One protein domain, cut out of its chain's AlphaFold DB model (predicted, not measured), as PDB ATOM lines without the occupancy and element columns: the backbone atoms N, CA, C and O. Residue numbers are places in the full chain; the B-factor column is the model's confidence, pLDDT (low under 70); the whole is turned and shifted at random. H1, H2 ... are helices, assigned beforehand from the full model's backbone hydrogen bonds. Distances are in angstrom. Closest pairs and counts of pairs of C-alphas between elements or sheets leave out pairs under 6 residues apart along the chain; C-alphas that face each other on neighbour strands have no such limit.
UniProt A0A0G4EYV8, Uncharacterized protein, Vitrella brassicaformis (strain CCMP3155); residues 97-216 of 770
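AT A GLANCE: This is residues 97 to 216 of the 770 residues of an uncharacterized protein of Vitrella brassicaformis (strain CCMP3155) (UniProt A0A0G4EYV8). Two long helices, H1 and H6, cross as an X, and H2 and H3 fold back along one side of this pair, H2 crossing H1 and H3 packing on both long helices. The short helices H4 and H5 lie at one end of the rod, near where H1 and H6 begin. The printed part has 120 residues with six named helices, H1 to H6 in chain order, and no named strand; the class is all helix. The whole is loose, with a radius of gyration of the C-alphas of 17.0 A, and spans 59 by 27 by 20 A.

IN THESE COORDINATES: H1, residues 100 to 130, begins at C-alpha 100 (140.565, 157.905, 145.504) and is 45.0 A long. H2 is residues 137 to 152, 21.3 A; H3 is residues 154 to 163, 14.1 A. H4 is residues 167 to 175 and H5 residues 182 to 185. H6, residues 188 to 214, is 38.9 A long and ends at C-alpha 214 (140.678, 123.091, 161.100).

HOW THE PARTS SIT: H1 is the hub. With residues 117 to 124 it touches H2, at a steep tilt of 51 degrees, opposite ways; the closest C-alphas, of Cys 120 and Pro 138, are 5.5 A apart. With residues 107 to 111 it touches H3, closest at Val 107 and Met 161, 6.5 A between C-alphas. H1 and H4 only just touch, with 3 pairs of C-alphas within 8 A, and only at their ends. H1 touches H6 with residues 104 to 118, the same way at a steep tilt of 44 degrees; the closest C-alphas, of Ala 111 and Ser 200, are 5.6 A apart. The packing is mostly crossed, but H3 and H6 touch at a shallow tilt of 28 degrees, opposite ways, closest at the C-alphas of Met 161 and Ser 197, 5.5 A. H4 touches H5, closest at the C-alphas of Cys 167 and Cys 185, 6.0 A. Each O i to N i+4 pair is within hydrogen-bond range in H1, H3 and H4, 11 of 12 in H2 and 22 of 23 in H6; H5 is too short for one.

THE WHOLE: The C-alphas farthest apart, of Arg 131 and Thr 179, are 59.1 A apart. The printed part has no cut and no long link. Its mean pLDDT is 88.3; residue 133, residues 175 to 182, residue 184 and residue 216 are under 70.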
ATOM      1  N   GLY A  97     147.352 152.759 146.506       88.31
ATOM      2  CA  GLY A  97     147.905 154.105 146.376       88.31
ATOM      3  C   GLY A  97     147.097 155.158 147.144       88.31
ATOM      4  O   GLY A  97     146.279 154.818 148.005       88.31
ATOM      5  N   ASP A  98     147.335 156.426 146.812       85.94
ATOM      6  CA  ASP A  98     146.679 157.576 147.456       85.94
ATOM      7  C   ASP A  98     145.520 158.145 146.613       85.94
ATOM      8  O   ASP A  98     144.706 158.924 147.098       85.94
ATOM      9  N   GLU A  99     145.387 157.725 145.351       88.75
ATOM     10  CA  GLU A  99     144.284 158.151 144.487       88.75
ATOM     11  C   GLU A  99     142.956 157.502 144.902       88.75
ATOM     12  O   GLU A  99     142.832 156.275 144.956       88.75
ATOM     13  N   THR A 100     141.917 158.323 145.094       88.19
ATOM     14  CA  THR A 100     140.565 157.905 145.504       88.19
ATOM     15  C   THR A 100     140.023 156.738 144.686       88.19
ATOM     16  O   THR A 100     139.571 155.730 145.231       88.19
ATOM     17  N   PHE A 101     140.072 156.864 143.356       90.44
ATOM     18  CA  PHE A 101     139.525 155.864 142.444       90.44
ATOM     19  C   PHE A 101     140.294 154.542 142.519       90.44
ATOM     20  O   PHE A 101     139.688 153.467 142.559       90.44
ATOM     21  N   ARG A 102     141.627 154.615 142.589       92.38
ATOM     22  CA  ARG A 102     142.507 153.449 142.680       92.38
ATOM     23  C   ARG A 102     142.317 152.715 144.005       92.38
ATOM     24  O   ARG A 102     142.155 151.495 143.999       92.38
ATOM     25  N   TYR A 103     142.229 153.450 145.115       91.94
ATOM     26  CA  TYR A 103     141.948 152.883 146.431       91.94
ATOM     27  C   TYR A 103     140.617 152.127 146.437       91.94
ATOM     28  O   TYR A 103     140.572 150.942 146.774       91.94
ATOM     29  N   PHE A 104     139.541 152.778 145.991       92.88
ATOM     30  CA  PHE A 104     138.213 152.173 145.949       92.88
ATOM     31  C   PHE A 104     138.130 150.971 145.003       92.88
ATOM     32  O   PHE A 104     137.475 149.984 145.335       92.88
ATOM     33  N   SER A 105     138.845 151.005 143.879       94.69
ATOM     34  CA  SER A 105     138.934 149.877 142.947       94.69
ATOM     35  C   SER A 105     139.627 148.665 143.573       94.69
ATOM     36  O   SER A 105     139.151 147.540 143.428       94.69
ATOM     37  N   VAL A 106     140.723 148.873 144.313       95.75
ATOM     38  CA  VAL A 106     141.440 147.781 144.994       95.75
ATOM     39  C   VAL A 106     140.605 147.195 146.129       95.75
ATOM     40  O   VAL A 106     140.496 145.973 146.231       95.75
ATOM     41  N   VAL A 107     139.969 148.032 146.954       95.25
ATOM     42  CA  VAL A 107     139.091 147.560 148.038       95.25
ATOM     43  C   VAL A 107     137.874 146.822 147.481       95.25
ATOM     44  O   VAL A 107     137.582 145.712 147.924       95.25
ATOM     45  N   GLY A 108     137.198 147.392 146.480       95.81
ATOM     46  CA  GLY A 108     136.058 146.760 145.817       95.81
ATOM     47  C   GLY A 108     136.430 145.438 145.147       95.81
ATOM     48  O   GLY A 108     135.720 144.446 145.309       95.81
ATOM     49  N   GLY A 109     137.582 145.386 144.469       96.06
ATOM     50  CA  GLY A 109     138.112 144.166 143.857       96.06
ATOM     51  C   GLY A 109     138.433 143.077 144.882       96.06
ATOM     52  O   GLY A 109     138.068 141.919 144.678       96.06
ATOM     53  N   LEU A 110     139.050 143.437 146.014       96.19
ATOM     54  CA  LEU A 110     139.289 142.501 147.115       96.19
ATOM     55  C   LEU A 110     137.978 141.988 147.703       96.19
ATOM     56  O   LEU A 110     137.829 140.783 147.873       96.19
ATOM     57  N   ALA A 111     137.015 142.867 147.971       96.25
ATOM     58  CA  ALA A 111     135.728 142.473 148.529       96.25
ATOM     59  C   ALA A 111     134.959 141.528 147.585       96.25
ATOM     60  O   ALA A 111     134.481 140.475 148.007       96.25
ATOM     61  N   LEU A 112     134.939 141.822 146.281       95.44
ATOM     62  CA  LEU A 112     134.341 140.943 145.274       95.44
ATOM     63  C   LEU A 112     135.057 139.586 145.195       95.44
ATOM     64  O   LEU A 112     134.400 138.552 145.100       95.44
ATOM     65  N   LEU A 113     136.388 139.560 145.309       95.56
ATOM     66  CA  LEU A 113     137.156 138.317 145.388       95.56
ATOM     67  C   LEU A 113     136.764 137.473 146.616       95.56
ATOM     68  O   LEU A 113     136.620 136.256 146.491       95.56
ATOM     69  N   MET A 114     136.551 138.096 147.783       95.31
ATOM     70  CA  MET A 114     136.093 137.397 148.997       95.31
ATOM     71  C   MET A 114     134.700 136.783 148.802       95.31
ATOM     72  O   MET A 114     134.463 135.645 149.214       95.31
ATOM     73  N   LEU A 115     133.791 137.500 148.135       94.44
ATOM     74  CA  LEU A 115     132.454 136.999 147.804       94.44
ATOM     75  C   LEU A 115     132.497 135.866 146.769       94.44
ATOM     76  O   LEU A 115     131.773 134.881 146.904       94.44
ATOM     77  N   MET A 116     133.386 135.943 145.773       94.88
ATOM     78  CA  MET A 116     133.613 134.825 144.851       94.88
ATOM     79  C   MET A 116     134.154 133.590 145.579       94.88
ATOM     80  O   MET A 116     133.739 132.469 145.280       94.88
ATOM     81  N   ALA A 117     135.041 133.774 146.563       94.56
ATOM     82  CA  ALA A 117     135.530 132.677 147.391       94.56
ATOM     83  C   ALA A 117     134.405 132.045 148.231       94.56
ATOM     84  O   ALA A 117     134.333 130.819 148.300       94.56
ATOM     85  N   LEU A 118     133.490 132.848 148.793       95.12
ATOM     86  CA  LEU A 118     132.268 132.349 149.441       95.12
ATOM     87  C   LEU A 118     131.431 131.499 148.473       95.12
ATOM     88  O   LEU A 118     131.063 130.375 148.809       95.12
ATOM     89  N   GLY A 119     131.197 131.988 147.251       95.38
ATOM     90  CA  GLY A 119     130.508 131.224 146.208       95.38
ATOM     91  C   GLY A 119     131.189 129.883 145.915       95.38
ATOM     92  O   GLY A 119     130.521 128.854 145.842       95.38
ATOM     93  N   CYS A 120     132.524 129.858 145.842       94.25
ATOM     94  CA  CYS A 120     133.285 128.618 145.666       94.25
ATOM     95  C   CYS A 120     133.124 127.656 146.852       94.25
ATOM     96  O   CYS A 120     132.979 126.458 146.629       94.25
ATOM     97  N   VAL A 121     133.112 128.149 148.097       92.94
ATOM     98  CA  VAL A 121     132.861 127.309 149.284       92.94
ATOM     99  C   VAL A 121     131.467 126.691 149.229       92.94
ATOM    100  O   VAL A 121     131.338 125.488 149.437       92.94
ATOM    101  N   LEU A 122     130.439 127.481 148.901       94.06
ATOM    102  CA  LEU A 122     129.061 126.995 148.788       94.06
ATOM    103  C   LEU A 122     128.913 125.952 147.675       94.06
ATOM    104  O   LEU A 122     128.293 124.912 147.892       94.06
ATOM    105  N   LEU A 123     129.539 126.185 146.517       92.69
ATOM    106  CA  LEU A 123     129.562 125.223 145.415       92.69
ATOM    107  C   LEU A 123     130.252 123.918 145.823       92.69
ATOM    108  O   LEU A 123     129.702 122.842 145.601       92.69
ATOM    109  N   VAL A 124     131.427 123.989 146.459       90.06
ATOM    110  CA  VAL A 124     132.141 122.789 146.922       90.06
ATOM    111  C   VAL A 124     131.307 122.050 147.974       90.06
ATOM    112  O   VAL A 124     131.103 120.843 147.848       90.06
ATOM    113  N   ALA A 125     130.736 122.754 148.951       89.75
ATOM    114  CA  ALA A 125     129.845 122.170 149.952       89.75
ATOM    115  C   ALA A 125     128.634 121.461 149.313       89.75
ATOM    116  O   ALA A 125     128.289 120.342 149.702       89.75
ATOM    117  N   GLN A 126     128.023 122.065 148.288       89.88
ATOM    118  CA  GLN A 126     126.919 121.459 147.543       89.88
ATOM    119  C   GLN A 126     127.359 120.207 146.770       89.88
ATOM    120  O   GLN A 126     126.648 119.202 146.802       89.88
ATOM    121  N   THR A 127     128.538 120.221 146.136       86.38
ATOM    122  CA  THR A 127     129.066 119.031 145.440       86.38
ATOM    123  C   THR A 127     129.325 117.866 146.400       86.38
ATOM    124  O   THR A 127     129.022 116.722 146.064       86.38
ATOM    125  N   PHE A 128     129.787 118.139 147.628       81.31
ATOM    126  CA  PHE A 128     129.923 117.107 148.664       81.31
ATOM    127  C   PHE A 128     128.577 116.543 149.094       81.31
ATOM    128  O   PHE A 128     128.438 115.325 149.214       81.31
ATOM    129  N   ARG A 129     127.569 117.406 149.244       83.25
ATOM    130  CA  ARG A 129     126.206 116.975 149.559       83.25
ATOM    131  C   ARG A 129     125.621 116.063 148.475       83.25
ATOM    132  O   ARG A 129     124.922 115.113 148.803       83.25
ATOM    133  N   GLN A 130     125.916 116.333 147.204       82.88
ATOM    134  CA  GLN A 130     125.457 115.520 146.071       82.88
ATOM    135  C   GLN A 130     126.330 114.279 145.813       82.88
ATOM    136  O   GLN A 130     125.959 113.445 144.998       82.88
ATOM    137  N   ARG A 131     127.472 114.130 146.505       76.12
ATOM    138  CA  ARG A 131     128.481 113.067 146.292       76.12
ATOM    139  C   ARG A 131     129.072 113.025 144.873       76.12
ATOM    140  O   ARG A 131     129.753 112.062 144.513       76.12
ATOM    141  N   GLU A 132     128.888 114.089 144.097       78.12
ATOM    142  CA  GLU A 132     129.326 114.205 142.711       78.12
ATOM    143  C   GLU A 132     130.311 115.372 142.559       78.12
ATOM    144  O   GLU A 132     129.946 116.546 142.598       78.12
ATOM    145  N   VAL A 133     131.598 115.054 142.385       69.25
ATOM    146  CA  VAL A 133     132.661 116.058 142.213       69.25
ATOM    147  C   VAL A 133     132.954 116.237 140.723       69.25
ATOM    148  O   VAL A 133     133.905 115.666 140.191       69.25
ATOM    149  N   HIS A 134     132.131 117.025 140.030       76.56
ATOM    150  CA  HIS A 134     132.315 117.277 138.589       76.56
ATOM    151  C   HIS A 134     133.338 118.381 138.284       76.56
ATOM    152  O   HIS A 134     133.941 118.399 137.211       76.56
ATOM    153  N   LEU A 135     133.570 119.301 139.228       81.50
ATOM    154  CA  LEU A 135     134.357 120.517 139.008       81.50
ATOM    155  C   LEU A 135     135.587 120.558 139.923       81.50
ATOM    156  O   LEU A 135     135.481 120.752 141.130       81.50
ATOM    157  N   ILE A 136     136.778 120.420 139.333       83.44
ATOM    158  CA  ILE A 136     138.063 120.512 140.055       83.44
ATOM    159  C   ILE A 136     138.492 121.978 140.250       83.44
ATOM    160  O   ILE A 136     139.176 122.307 141.217       83.44
ATOM    161  N   TRP A 137     138.093 122.885 139.354       88.50
ATOM    162  CA  TRP A 137     138.548 124.280 139.374       88.50
ATOM    163  C   TRP A 137     138.167 125.074 140.645       88.50
ATOM    164  O   TRP A 137     139.047 125.789 141.135       88.50
ATOM    165  N   PRO A 138     136.960 124.941 141.252       90.56
ATOM    166  CA  PRO A 138     136.596 125.722 142.441       90.56
ATOM    167  C   PRO A 138     137.488 125.364 143.626       90.56
ATOM    168  O   PRO A 138     137.860 126.213 144.427       90.56
ATOM    169  N   LEU A 139     137.893 124.098 143.694       86.81
ATOM    170  CA  LEU A 139     138.795 123.577 144.702       86.81
ATOM    171  C   LEU A 139     140.197 124.188 144.594       86.81
ATOM    172  O   LEU A 139     140.799 124.572 145.596       86.81
ATOM    173  N   VAL A 140     140.732 124.261 143.371       87.88
ATOM    174  CA  VAL A 140     142.048 124.857 143.105       87.88
ATOM    175  C   VAL A 140     142.023 126.345 143.440       87.88
ATOM    176  O   VAL A 140     142.929 126.826 144.125       87.88
ATOM    177  N   LEU A 141     140.962 127.048 143.031       90.31
ATOM    178  CA  LEU A 141     140.765 128.462 143.337       90.31
ATOM    179  C   LEU A 141     140.673 128.690 144.849       90.31
ATOM    180  O   LEU A 141     141.409 129.519 145.379       90.31
ATOM    181  N   LEU A 142     139.853 127.910 145.559       91.44
ATOM    182  CA  LEU A 142     139.680 128.023 147.008       91.44
ATOM    183  C   LEU A 142     140.991 127.775 147.769       91.44
ATOM    184  O   LEU A 142     141.332 128.517 148.691       91.44
ATOM    185  N   ARG A 143     141.779 126.776 147.355       88.12
ATOM    186  CA  ARG A 143     143.109 126.516 147.932       88.12
ATOM    187  C   ARG A 143     144.070 127.682 147.698       88.12
ATOM    188  O   ARG A 143     144.800 128.054 148.619       88.12
ATOM    189  N   GLY A 144     144.090 128.242 146.488       90.06
ATOM    190  CA  GLY A 144     144.896 129.420 146.159       90.06
ATOM    191  C   GLY A 144     144.496 130.623 147.010       90.06
ATOM    192  O   GLY A 144     145.348 131.247 147.641       90.06
ATOM    193  N   PHE A 145     143.190 130.869 147.110       92.94
ATOM    194  CA  PHE A 145     142.612 131.932 147.919       92.94
ATOM    195  C   PHE A 145     143.008 131.813 149.394       92.94
ATOM    196  O   PHE A 145     143.539 132.762 149.968       92.94
ATOM    197  N   VAL A 146     142.843 130.635 149.998       91.50
ATOM    198  CA  VAL A 146     143.213 130.415 151.400       91.50
ATOM    199  C   VAL A 146     144.713 130.614 151.618       91.50
ATOM    200  O   VAL A 146     145.115 131.329 152.534       91.50
ATOM    201  N   ARG A 147     145.570 130.053 150.758       89.06
ATOM    202  CA  ARG A 147     147.028 130.206 150.899       89.06
ATOM    203  C   ARG A 147     147.464 131.669 150.802       89.06
ATOM    204  O   ARG A 147     148.239 132.127 151.641       89.06
ATOM    205  N   ILE A 148     146.954 132.400 149.819       90.94
ATOM    206  CA  ILE A 148     147.370 133.778 149.551       90.94
ATOM    207  C   ILE A 148     146.712 134.736 150.551       90.94
ATOM    208  O   ILE A 148     147.409 135.388 151.324       90.94
ATOM    209  N   PHE A 149     145.384 134.789 150.607       92.81
ATOM    210  CA  PHE A 149     144.660 135.823 151.351       92.81
ATOM    211  C   PHE A 149     144.460 135.474 152.820       92.81
ATOM    212  O   PHE A 149     144.733 136.302 153.681       92.81
ATOM    213  N   VAL A 150     144.029 134.247 153.125       92.50
ATOM    214  CA  VAL A 150     143.724 133.857 154.512       92.50
ATOM    215  C   VAL A 150     144.992 133.594 155.315       92.50
ATOM    216  O   VAL A 150     145.030 133.895 156.501       92.50
ATOM    217  N   THR A 151     146.041 133.043 154.693       89.69
ATOM    218  CA  THR A 151     147.254 132.688 155.443       89.69
ATOM    219  C   THR A 151     148.438 133.630 155.257       89.69
ATOM    220  O   THR A 151     149.212 133.755 156.197       89.69
ATOM    221  N   THR A 152     148.614 134.274 154.096       91.56
ATOM    222  CA  THR A 152     149.810 135.106 153.832       91.56
ATOM    223  C   THR A 152     149.521 136.598 153.959       91.56
ATOM    224  O   THR A 152     150.311 137.318 154.556       91.56
ATOM    225  N   PHE A 153     148.391 137.074 153.433       95.12
ATOM    226  CA  PHE A 153     148.040 138.499 153.399       95.12
ATOM    227  C   PHE A 153     146.828 138.864 154.258       95.12
ATOM    228  O   PHE A 153     146.153 139.859 153.989       95.12
ATOM    229  N   TYR A 154     146.549 138.082 155.299       95.94
ATOM    230  CA  TYR A 154     145.367 138.258 156.144       95.94
ATOM    231  C   TYR A 154     145.302 139.647 156.775       95.94
ATOM    232  O   TYR A 154     144.314 140.361 156.619       95.94
ATOM    233  N   VAL A 155     146.393 140.057 157.426       95.94
ATOM    234  CA  VAL A 155     146.486 141.331 158.150       95.94
ATOM    235  C   VAL A 155     146.360 142.496 157.177       95.94
ATOM    236  O   VAL A 155     145.567 143.401 157.417       95.94
ATOM    237  N   SER A 156     147.063 142.451 156.038       95.38
ATOM    238  CA  SER A 156     146.956 143.501 155.016       95.38
ATOM    239  C   SER A 156     145.556 143.585 154.400       95.38
ATOM    240  O   SER A 156     145.110 144.690 154.094       95.38
ATOM    241  N   THR A 157     144.886 142.449 154.191       96.12
ATOM    242  CA  THR A 157     143.530 142.394 153.625       96.12
ATOM    243  C   THR A 157     142.531 142.997 154.604       96.12
ATOM    244  O   THR A 157     141.842 143.953 154.263       96.12
ATOM    245  N   ILE A 158     142.496 142.493 155.844       96.81
ATOM    246  CA  ILE A 158     141.577 142.989 156.872       96.81
ATOM    247  C   ILE A 158     141.833 144.453 157.165       96.81
ATOM    248  O   ILE A 158     140.880 145.212 157.257       96.81
ATOM    249  N   TYR A 159     143.092 144.870 157.270       95.56
ATOM    250  CA  TYR A 159     143.417 146.266 157.521       95.56
ATOM    251  C   TYR A 159     142.835 147.180 156.444       95.56
ATOM    252  O   TYR A 159     142.152 148.146 156.772       95.56
ATOM    253  N   LEU A 160     143.036 146.857 155.162       94.75
ATOM    254  CA  LEU A 160     142.512 147.684 154.079       94.75
ATOM    255  C   LEU A 160     140.972 147.714 154.080       94.75
ATOM    256  O   LEU A 160     140.383 148.781 153.941       94.75
ATOM    257  N   MET A 161     140.315 146.580 154.323       96.00
ATOM    258  CA  MET A 161     138.850 146.520 154.404       96.00
ATOM    259  C   MET A 161     138.297 147.214 155.652       96.00
ATOM    260  O   MET A 161     137.250 147.841 155.590       96.00
ATOM    261  N   MET A 162     138.993 147.148 156.789       96.12
ATOM    262  CA  MET A 162     138.588 147.839 158.012       96.12
ATOM    263  C   MET A 162     138.793 149.356 157.905       96.12
ATOM    264  O   MET A 162     138.046 150.114 158.518       96.12
ATOM    265  N   THR A 163     139.755 149.833 157.103       93.44
ATOM    266  CA  THR A 163     139.968 151.282 156.933       93.44
ATOM    267  C   THR A 163     138.769 152.017 156.329       93.44
ATOM    268  O   THR A 163     138.620 153.205 156.602       93.44
ATOM    269  N   THR A 164     137.855 151.333 155.626       93.94
ATOM    270  CA  THR A 164     136.602 151.939 155.131       93.94
ATOM    271  C   THR A 164     135.622 152.306 156.247       93.94
ATOM    272  O   THR A 164     134.644 152.994 156.004       93.94
ATOM    273  N   PHE A 165     135.843 151.841 157.478       93.62
ATOM    274  CA  PHE A 165     135.014 152.209 158.630       93.62
ATOM    275  C   PHE A 165     135.571 153.413 159.401       93.62
ATOM    276  O   PHE A 165     134.940 153.878 160.345       93.62
ATOM    277  N   SER A 166     136.749 153.929 159.024       91.00
ATOM    278  CA  SER A 166     137.416 155.022 159.734       91.00
ATOM    279  C   SER A 166     137.631 156.228 158.823       91.00
ATOM    280  O   SER A 166     138.595 156.298 158.058       91.00
ATOM    281  N   CYS A 167     136.747 157.221 158.948       86.81
ATOM    282  CA  CYS A 167     136.857 158.486 158.218       86.81
ATOM    283  C   CYS A 167     138.193 159.221 158.435       86.81
ATOM    284  O   CYS A 167     138.742 159.702 157.447       86.81
ATOM    285  N   PRO A 168     138.776 159.295 159.653       84.38
ATOM    286  CA  PRO A 168     140.072 159.949 159.847       84.38
ATOM    287  C   PRO A 168     141.204 159.291 159.046       84.38
ATOM    288  O   PRO A 168     142.036 159.980 158.462       84.38
ATOM    289  N   LEU A 169     141.217 157.954 158.987       83.69
ATOM    290  CA  LEU A 169     142.202 157.190 158.216       83.69
ATOM    291  C   LEU A 169     142.007 157.360 156.709       83.69
ATOM    292  O   LEU A 169     142.991 157.437 155.974       83.69
ATOM    293  N   LEU A 170     140.753 157.422 156.259       84.94
ATOM    294  CA  LEU A 170     140.418 157.648 154.858       84.94
ATOM    295  C   LEU A 170     140.801 159.066 154.413       84.94
ATOM    296  O   LEU A 170     141.456 159.223 153.384       84.94
ATOM    297  N   ASN A 171     140.462 160.082 155.215       82.94
ATOM    298  CA  ASN A 171     140.753 161.488 154.928       82.94
ATOM    299  C   ASN A 171     142.265 161.743 154.850       82.94
ATOM    300  O   ASN A 171     142.746 162.339 153.890       82.94
ATOM    301  N   TYR A 172     143.021 161.193 155.808       79.00
ATOM    302  CA  TYR A 172     144.483 161.289 155.834       79.00
ATOM    303  C   TYR A 172     145.153 160.689 154.589       79.00
ATOM    304  O   TYR A 172     146.208 161.155 154.177       79.00
ATOM    305  N   ARG A 173     144.567 159.642 153.999       73.75
ATOM    306  CA  ARG A 173     145.157 158.936 152.853       73.75
ATOM    307  C   ARG A 173     144.766 159.514 151.509       73.75
ATOM    308  O   ARG A 173     145.609 159.668 150.642       73.75
ATOM    309  N   ILE A 174     143.469 159.721 151.323       74.56
ATOM    310  CA  ILE A 174     142.893 159.933 149.998       74.56
ATOM    311  C   ILE A 174     142.795 161.417 149.682       74.56
ATOM    312  O   ILE A 174     143.037 161.854 148.562       74.56
ATOM    313  N   LEU A 175     142.377 162.192 150.674       62.44
ATOM    314  CA  LEU A 175     141.905 163.542 150.434       62.44
ATOM    315  C   LEU A 175     143.017 164.577 150.610       62.44
ATOM    316  O   LEU A 175     142.852 165.693 150.130       62.44
ATOM    317  N   ASN A 176     144.143 164.229 151.260       65.38
ATOM    318  CA  ASN A 176     145.216 165.168 151.641       65.38
ATOM    319  C   ASN A 176     144.670 166.475 152.261       65.38
ATOM    320  O   ASN A 176     145.325 167.516 152.238       65.38
ATOM    321  N   LEU A 177     143.448 166.422 152.794       59.25
ATOM    322  CA  LEU A 177     142.703 167.556 153.302       59.25
ATOM    323  C   LEU A 177     142.901 167.553 154.813       59.25
ATOM    324  O   LEU A 177     142.362 166.709 155.529       59.25
ATOM    325  N   GLU A 178     143.691 168.512 155.296       61.78
ATOM    326  CA  GLU A 178     143.845 168.792 156.730       61.78
ATOM    327  C   GLU A 178     142.510 169.170 157.394       61.78
ATOM    328  O   GLU A 178     142.371 169.081 158.613       61.78
ATOM    329  N   THR A 179     141.502 169.556 156.609       57.84
ATOM    330  CA  THR A 179     140.192 169.976 157.103       57.84
ATOM    331  C   THR A 179     139.273 168.779 157.357       57.84
ATOM    332  O   THR A 179     138.928 168.018 156.453       57.84
ATOM    333  N   THR A 180     138.848 168.627 158.612       59.16
ATOM    334  CA  THR A 180     137.958 167.580 159.144       59.16
ATOM    335  C   THR A 180     136.487 167.757 158.744       59.16
ATOM    336  O   THR A 180     135.593 167.679 159.589       59.16
ATOM    337  N   ASP A 181     136.195 167.993 157.467       67.06
ATOM    338  CA  ASP A 181     134.808 168.103 157.011       67.06
ATOM    339  C   ASP A 181     134.163 166.712 156.905       67.06
ATOM    340  O   ASP A 181     134.184 166.046 155.868       67.06
ATOM    341  N   LEU A 182     133.530 166.275 158.003       65.56
ATOM    342  CA  LEU A 182     132.815 164.993 158.127       65.56
ATOM    343  C   LEU A 182     131.806 164.727 156.996       65.56
ATOM    344  O   LEU A 182     131.550 163.568 156.666       65.56
ATOM    345  N   LYS A 183     131.243 165.775 156.381       71.00
ATOM    346  CA  LYS A 183     130.256 165.647 155.296       71.00
ATOM    347  C   LYS A 183     130.832 165.016 154.024       71.00
ATOM    348  O   LYS A 183     130.083 164.367 153.303       71.00
ATOM    349  N   GLN A 184     132.134 165.149 153.761       67.94
ATOM    350  CA  GLN A 184     132.748 164.583 152.552       67.94
ATOM    351  C   GLN A 184     133.022 163.076 152.664       67.94
ATOM    352  O   GLN A 184     133.072 162.385 151.648       67.94
ATOM    353  N   CYS A 185     133.129 162.532 153.882       76.75
ATOM    354  CA  CYS A 185     133.392 161.104 154.075       76.75
ATOM    355  C   CYS A 185     132.190 160.216 153.689       76.75
ATOM    356  O   CYS A 185     132.370 159.074 153.282       76.75
ATOM    357  N   TYR A 186     130.954 160.719 153.756       81.56
ATOM    358  CA  TYR A 186     129.738 159.930 153.500       81.56
ATOM    359  C   TYR A 186     129.259 159.962 152.037       81.56
ATOM    360  O   TYR A 186     128.066 159.858 151.763       81.56
ATOM    361  N   GLY A 187     130.177 160.089 151.075       87.88
ATOM    362  CA  GLY A 187     129.829 159.970 149.658       87.88
ATOM    363  C   GLY A 187     129.222 158.600 149.317       87.88
ATOM    364  O   GLY A 187     129.604 157.581 149.894       87.88
ATOM    365  N   TYR A 188     128.313 158.552 148.337       91.06
ATOM    366  CA  TYR A 188     127.613 157.318 147.932       91.06
ATOM    367  C   TYR A 188     128.561 156.151 147.612       91.06
ATOM    368  O   TYR A 188     128.310 155.018 148.019       91.06
ATOM    369  N   MET A 189     129.685 156.432 146.942       87.88
ATOM    370  CA  MET A 189     130.707 155.426 146.629       87.88
ATOM    371  C   MET A 189     131.365 154.848 147.886       87.88
ATOM    372  O   MET A 189     131.589 153.641 147.963       87.88
ATOM    373  N   HIS A 190     131.639 155.688 148.889       90.06
ATOM    374  CA  HIS A 190     132.219 155.231 150.147       90.06
ATOM    375  C   HIS A 190     131.233 154.350 150.916       90.06
ATOM    376  O   HIS A 190     131.614 153.271 151.356       90.06
ATOM    377  N   ILE A 191     129.957 154.747 151.000       93.00
ATOM    378  CA  ILE A 191     128.911 153.947 151.657       93.00
ATOM    379  C   ILE A 191     128.769 152.576 150.985       93.00
ATOM    380  O   ILE A 191     128.728 151.558 151.677       93.00
ATOM    381  N   ALA A 192     128.744 152.529 149.648       94.44
ATOM    382  CA  ALA A 192     128.654 151.274 148.904       94.44
ATOM    383  C   ALA A 192     129.845 150.345 149.197       94.44
ATOM    384  O   ALA A 192     129.663 149.155 149.464       94.44
ATOM    385  N   ILE A 193     131.065 150.887 149.206       94.00
ATOM    386  CA  ILE A 193     132.286 150.108 149.457       94.00
ATOM    387  C   ILE A 193     132.415 149.711 150.926       94.00
ATOM    388  O   ILE A 193     132.865 148.604 151.217       94.00
ATOM    389  N   MET A 194     131.981 150.561 151.853       95.12
ATOM    390  CA  MET A 194     131.904 150.249 153.276       95.12
ATOM    391  C   MET A 194     130.932 149.088 153.522       95.12
ATOM    392  O   MET A 194     131.290 148.132 154.209       95.12
ATOM    393  N   ALA A 195     129.741 149.112 152.912       96.31
ATOM    394  CA  ALA A 195     128.773 148.020 153.007       96.31
ATOM    395  C   ALA A 195     129.335 146.711 152.426       96.31
ATOM    396  O   ALA A 195     129.287 145.665 153.078       96.31
ATOM    397  N   LEU A 196     129.944 146.778 151.237       96.25
ATOM    398  CA  LEU A 196     130.570 145.625 150.588       96.25
ATOM    399  C   LEU A 196     131.728 145.048 151.423       96.25
ATOM    400  O   LEU A 196     131.863 143.827 151.553       96.25
ATOM    401  N   SER A 197     132.537 145.919 152.032       96.44
ATOM    402  CA  SER A 197     133.635 145.537 152.926       96.44
ATOM    403  C   SER A 197     133.114 144.911 154.217       96.44
ATOM    404  O   SER A 197     133.670 143.915 154.668       96.44
ATOM    405  N   GLY A 198     132.011 145.421 154.770       96.88
ATOM    406  CA  GLY A 198     131.354 144.862 155.953       96.88
ATOM    407  C   GLY A 198     130.846 143.444 155.734       96.88
ATOM    408  O   GLY A 198     131.185 142.550 156.509       96.88
ATOM    409  N   ILE A 199     130.117 143.208 154.637       97.00
ATOM    410  CA  ILE A 199     129.638 141.866 154.265       97.00
ATOM    411  C   ILE A 199     130.824 140.914 154.074       97.00
ATOM    412  O   ILE A 199     130.824 139.786 154.568       97.00
ATOM    413  N   SER A 200     131.867 141.382 153.392       96.69
ATOM    414  CA  SER A 200     133.050 140.569 153.120       96.69
ATOM    415  C   SER A 200     133.853 140.251 154.386       96.69
ATOM    416  O   SER A 200     134.335 139.130 154.516       96.69
ATOM    417  N   LEU A 201     133.972 141.182 155.340       96.56
ATOM    418  CA  LEU A 201     134.616 140.949 156.640       96.56
ATOM    419  C   LEU A 201     133.804 139.994 157.519       96.56
ATOM    420  O   LEU A 201     134.388 139.107 158.144       96.56
ATOM    421  N   MET A 202     132.473 140.139 157.524       96.75
ATOM    422  CA  MET A 202     131.550 139.251 158.240       96.75
ATOM    423  C   MET A 202     131.705 137.793 157.794       96.75
ATOM    424  O   MET A 202     131.538 136.883 158.599       96.75
ATOM    425  N   TRP A 203     132.073 137.565 156.533       95.69
ATOM    426  CA  TRP A 203     132.416 136.243 156.015       95.69
ATOM    427  C   TRP A 203     133.883 135.853 156.263       95.69
ATOM    428  O   TRP A 203     134.166 134.767 156.775       95.69
ATOM    429  N   LEU A 204     134.828 136.726 155.899       95.62
ATOM    430  CA  LEU A 204     136.260 136.422 155.888       95.62
ATOM    431  C   LEU A 204     136.792 136.093 157.284       95.62
ATOM    432  O   LEU A 204     137.604 135.180 157.410       95.62
ATOM    433  N   VAL A 205     136.366 136.818 158.324       96.62
ATOM    434  CA  VAL A 205     136.893 136.621 159.684       96.62
ATOM    435  C   VAL A 205     136.490 135.252 160.249       96.62
ATOM    436  O   VAL A 205     137.400 134.501 160.610       96.62
ATOM    437  N   PRO A 206     135.200 134.851 160.264       96.19
ATOM    438  CA  PRO A 206     134.816 133.499 160.667       96.19
ATOM    439  C   PRO A 206     135.434 132.418 159.780       96.19
ATOM    440  O   PRO A 206     135.939 131.421 160.292       96.19
ATOM    441  N   PHE A 207     135.459 132.614 158.458       95.00
ATOM    442  CA  PHE A 207     136.055 131.639 157.544       95.00
ATOM    443  C   PHE A 207     137.551 131.433 157.820       95.00
ATOM    444  O   PHE A 207     138.027 130.297 157.877       95.00
ATOM    445  N   ALA A 208     138.292 132.517 158.047       95.38
ATOM    446  CA  ALA A 208     139.696 132.463 158.422       95.38
ATOM    447  C   ALA A 208     139.896 131.811 159.792       95.38
ATOM    448  O   ALA A 208     140.844 131.048 159.949       95.38
ATOM    449  N   PHE A 209     138.999 132.050 160.754       95.38
ATOM    450  CA  PHE A 209     139.026 131.393 162.060       95.38
ATOM    451  C   PHE A 209     138.862 129.876 161.929       95.38
ATOM    452  O   PHE A 209     139.713 129.133 162.411       95.38
ATOM    453  N   PHE A 210     137.841 129.406 161.204       93.56
ATOM    454  CA  PHE A 210     137.658 127.972 160.948       93.56
ATOM    455  C   PHE A 210     138.813 127.378 160.148       93.56
ATOM    456  O   PHE A 210     139.238 126.261 160.414       93.56
ATOM    457  N   THR A 211     139.377 128.138 159.211       92.12
ATOM    458  CA  THR A 211     140.583 127.728 158.490       92.12
ATOM    459  C   THR A 211     141.774 127.599 159.446       92.12
ATOM    460  O   THR A 211     142.468 126.594 159.427       92.12
ATOM    461  N   ALA A 212     142.022 128.560 160.331       91.00
ATOM    462  CA  ALA A 212     143.116 128.462 161.295       91.00
ATOM    463  C   ALA A 212     142.918 127.293 162.279       91.00
ATOM    464  O   ALA A 212     143.889 126.614 162.625       91.00
ATOM    465  N   LEU A 213     141.666 127.036 162.673       90.94
ATOM    466  CA  LEU A 213     141.290 125.973 163.601       90.94
ATOM    467  C   LEU A 213     141.371 124.572 162.976       90.94
ATOM    468  O   LEU A 213     141.884 123.667 163.622       90.94
ATOM    469  N   LEU A 214     140.870 124.398 161.747       89.31
ATOM    470  CA  LEU A 214     140.678 123.091 161.100       89.31
ATOM    471  C   LEU A 214     141.682 122.822 159.970       89.31
ATOM    472  O   LEU A 214     142.139 121.702 159.806       89.31
ATOM    473  N   TYR A 215     142.050 123.839 159.186       78.00
ATOM    474  CA  TYR A 215     142.845 123.691 157.956       78.00
ATOM    475  C   TYR A 215     144.367 123.709 158.167       78.00
ATOM    476  O   TYR A 215     145.142 123.647 157.203       78.00
ATOM    477  N   ASN A 216     144.844 123.842 159.402       68.62
ATOM    478  CA  ASN A 216     146.275 123.696 159.629       68.62
ATOM    479  C   ASN A 216     146.706 122.262 159.328       68.62
ATOM    480  O   ASN A 216     145.941 121.333 159.529       68.62
TER     481      ASN A 216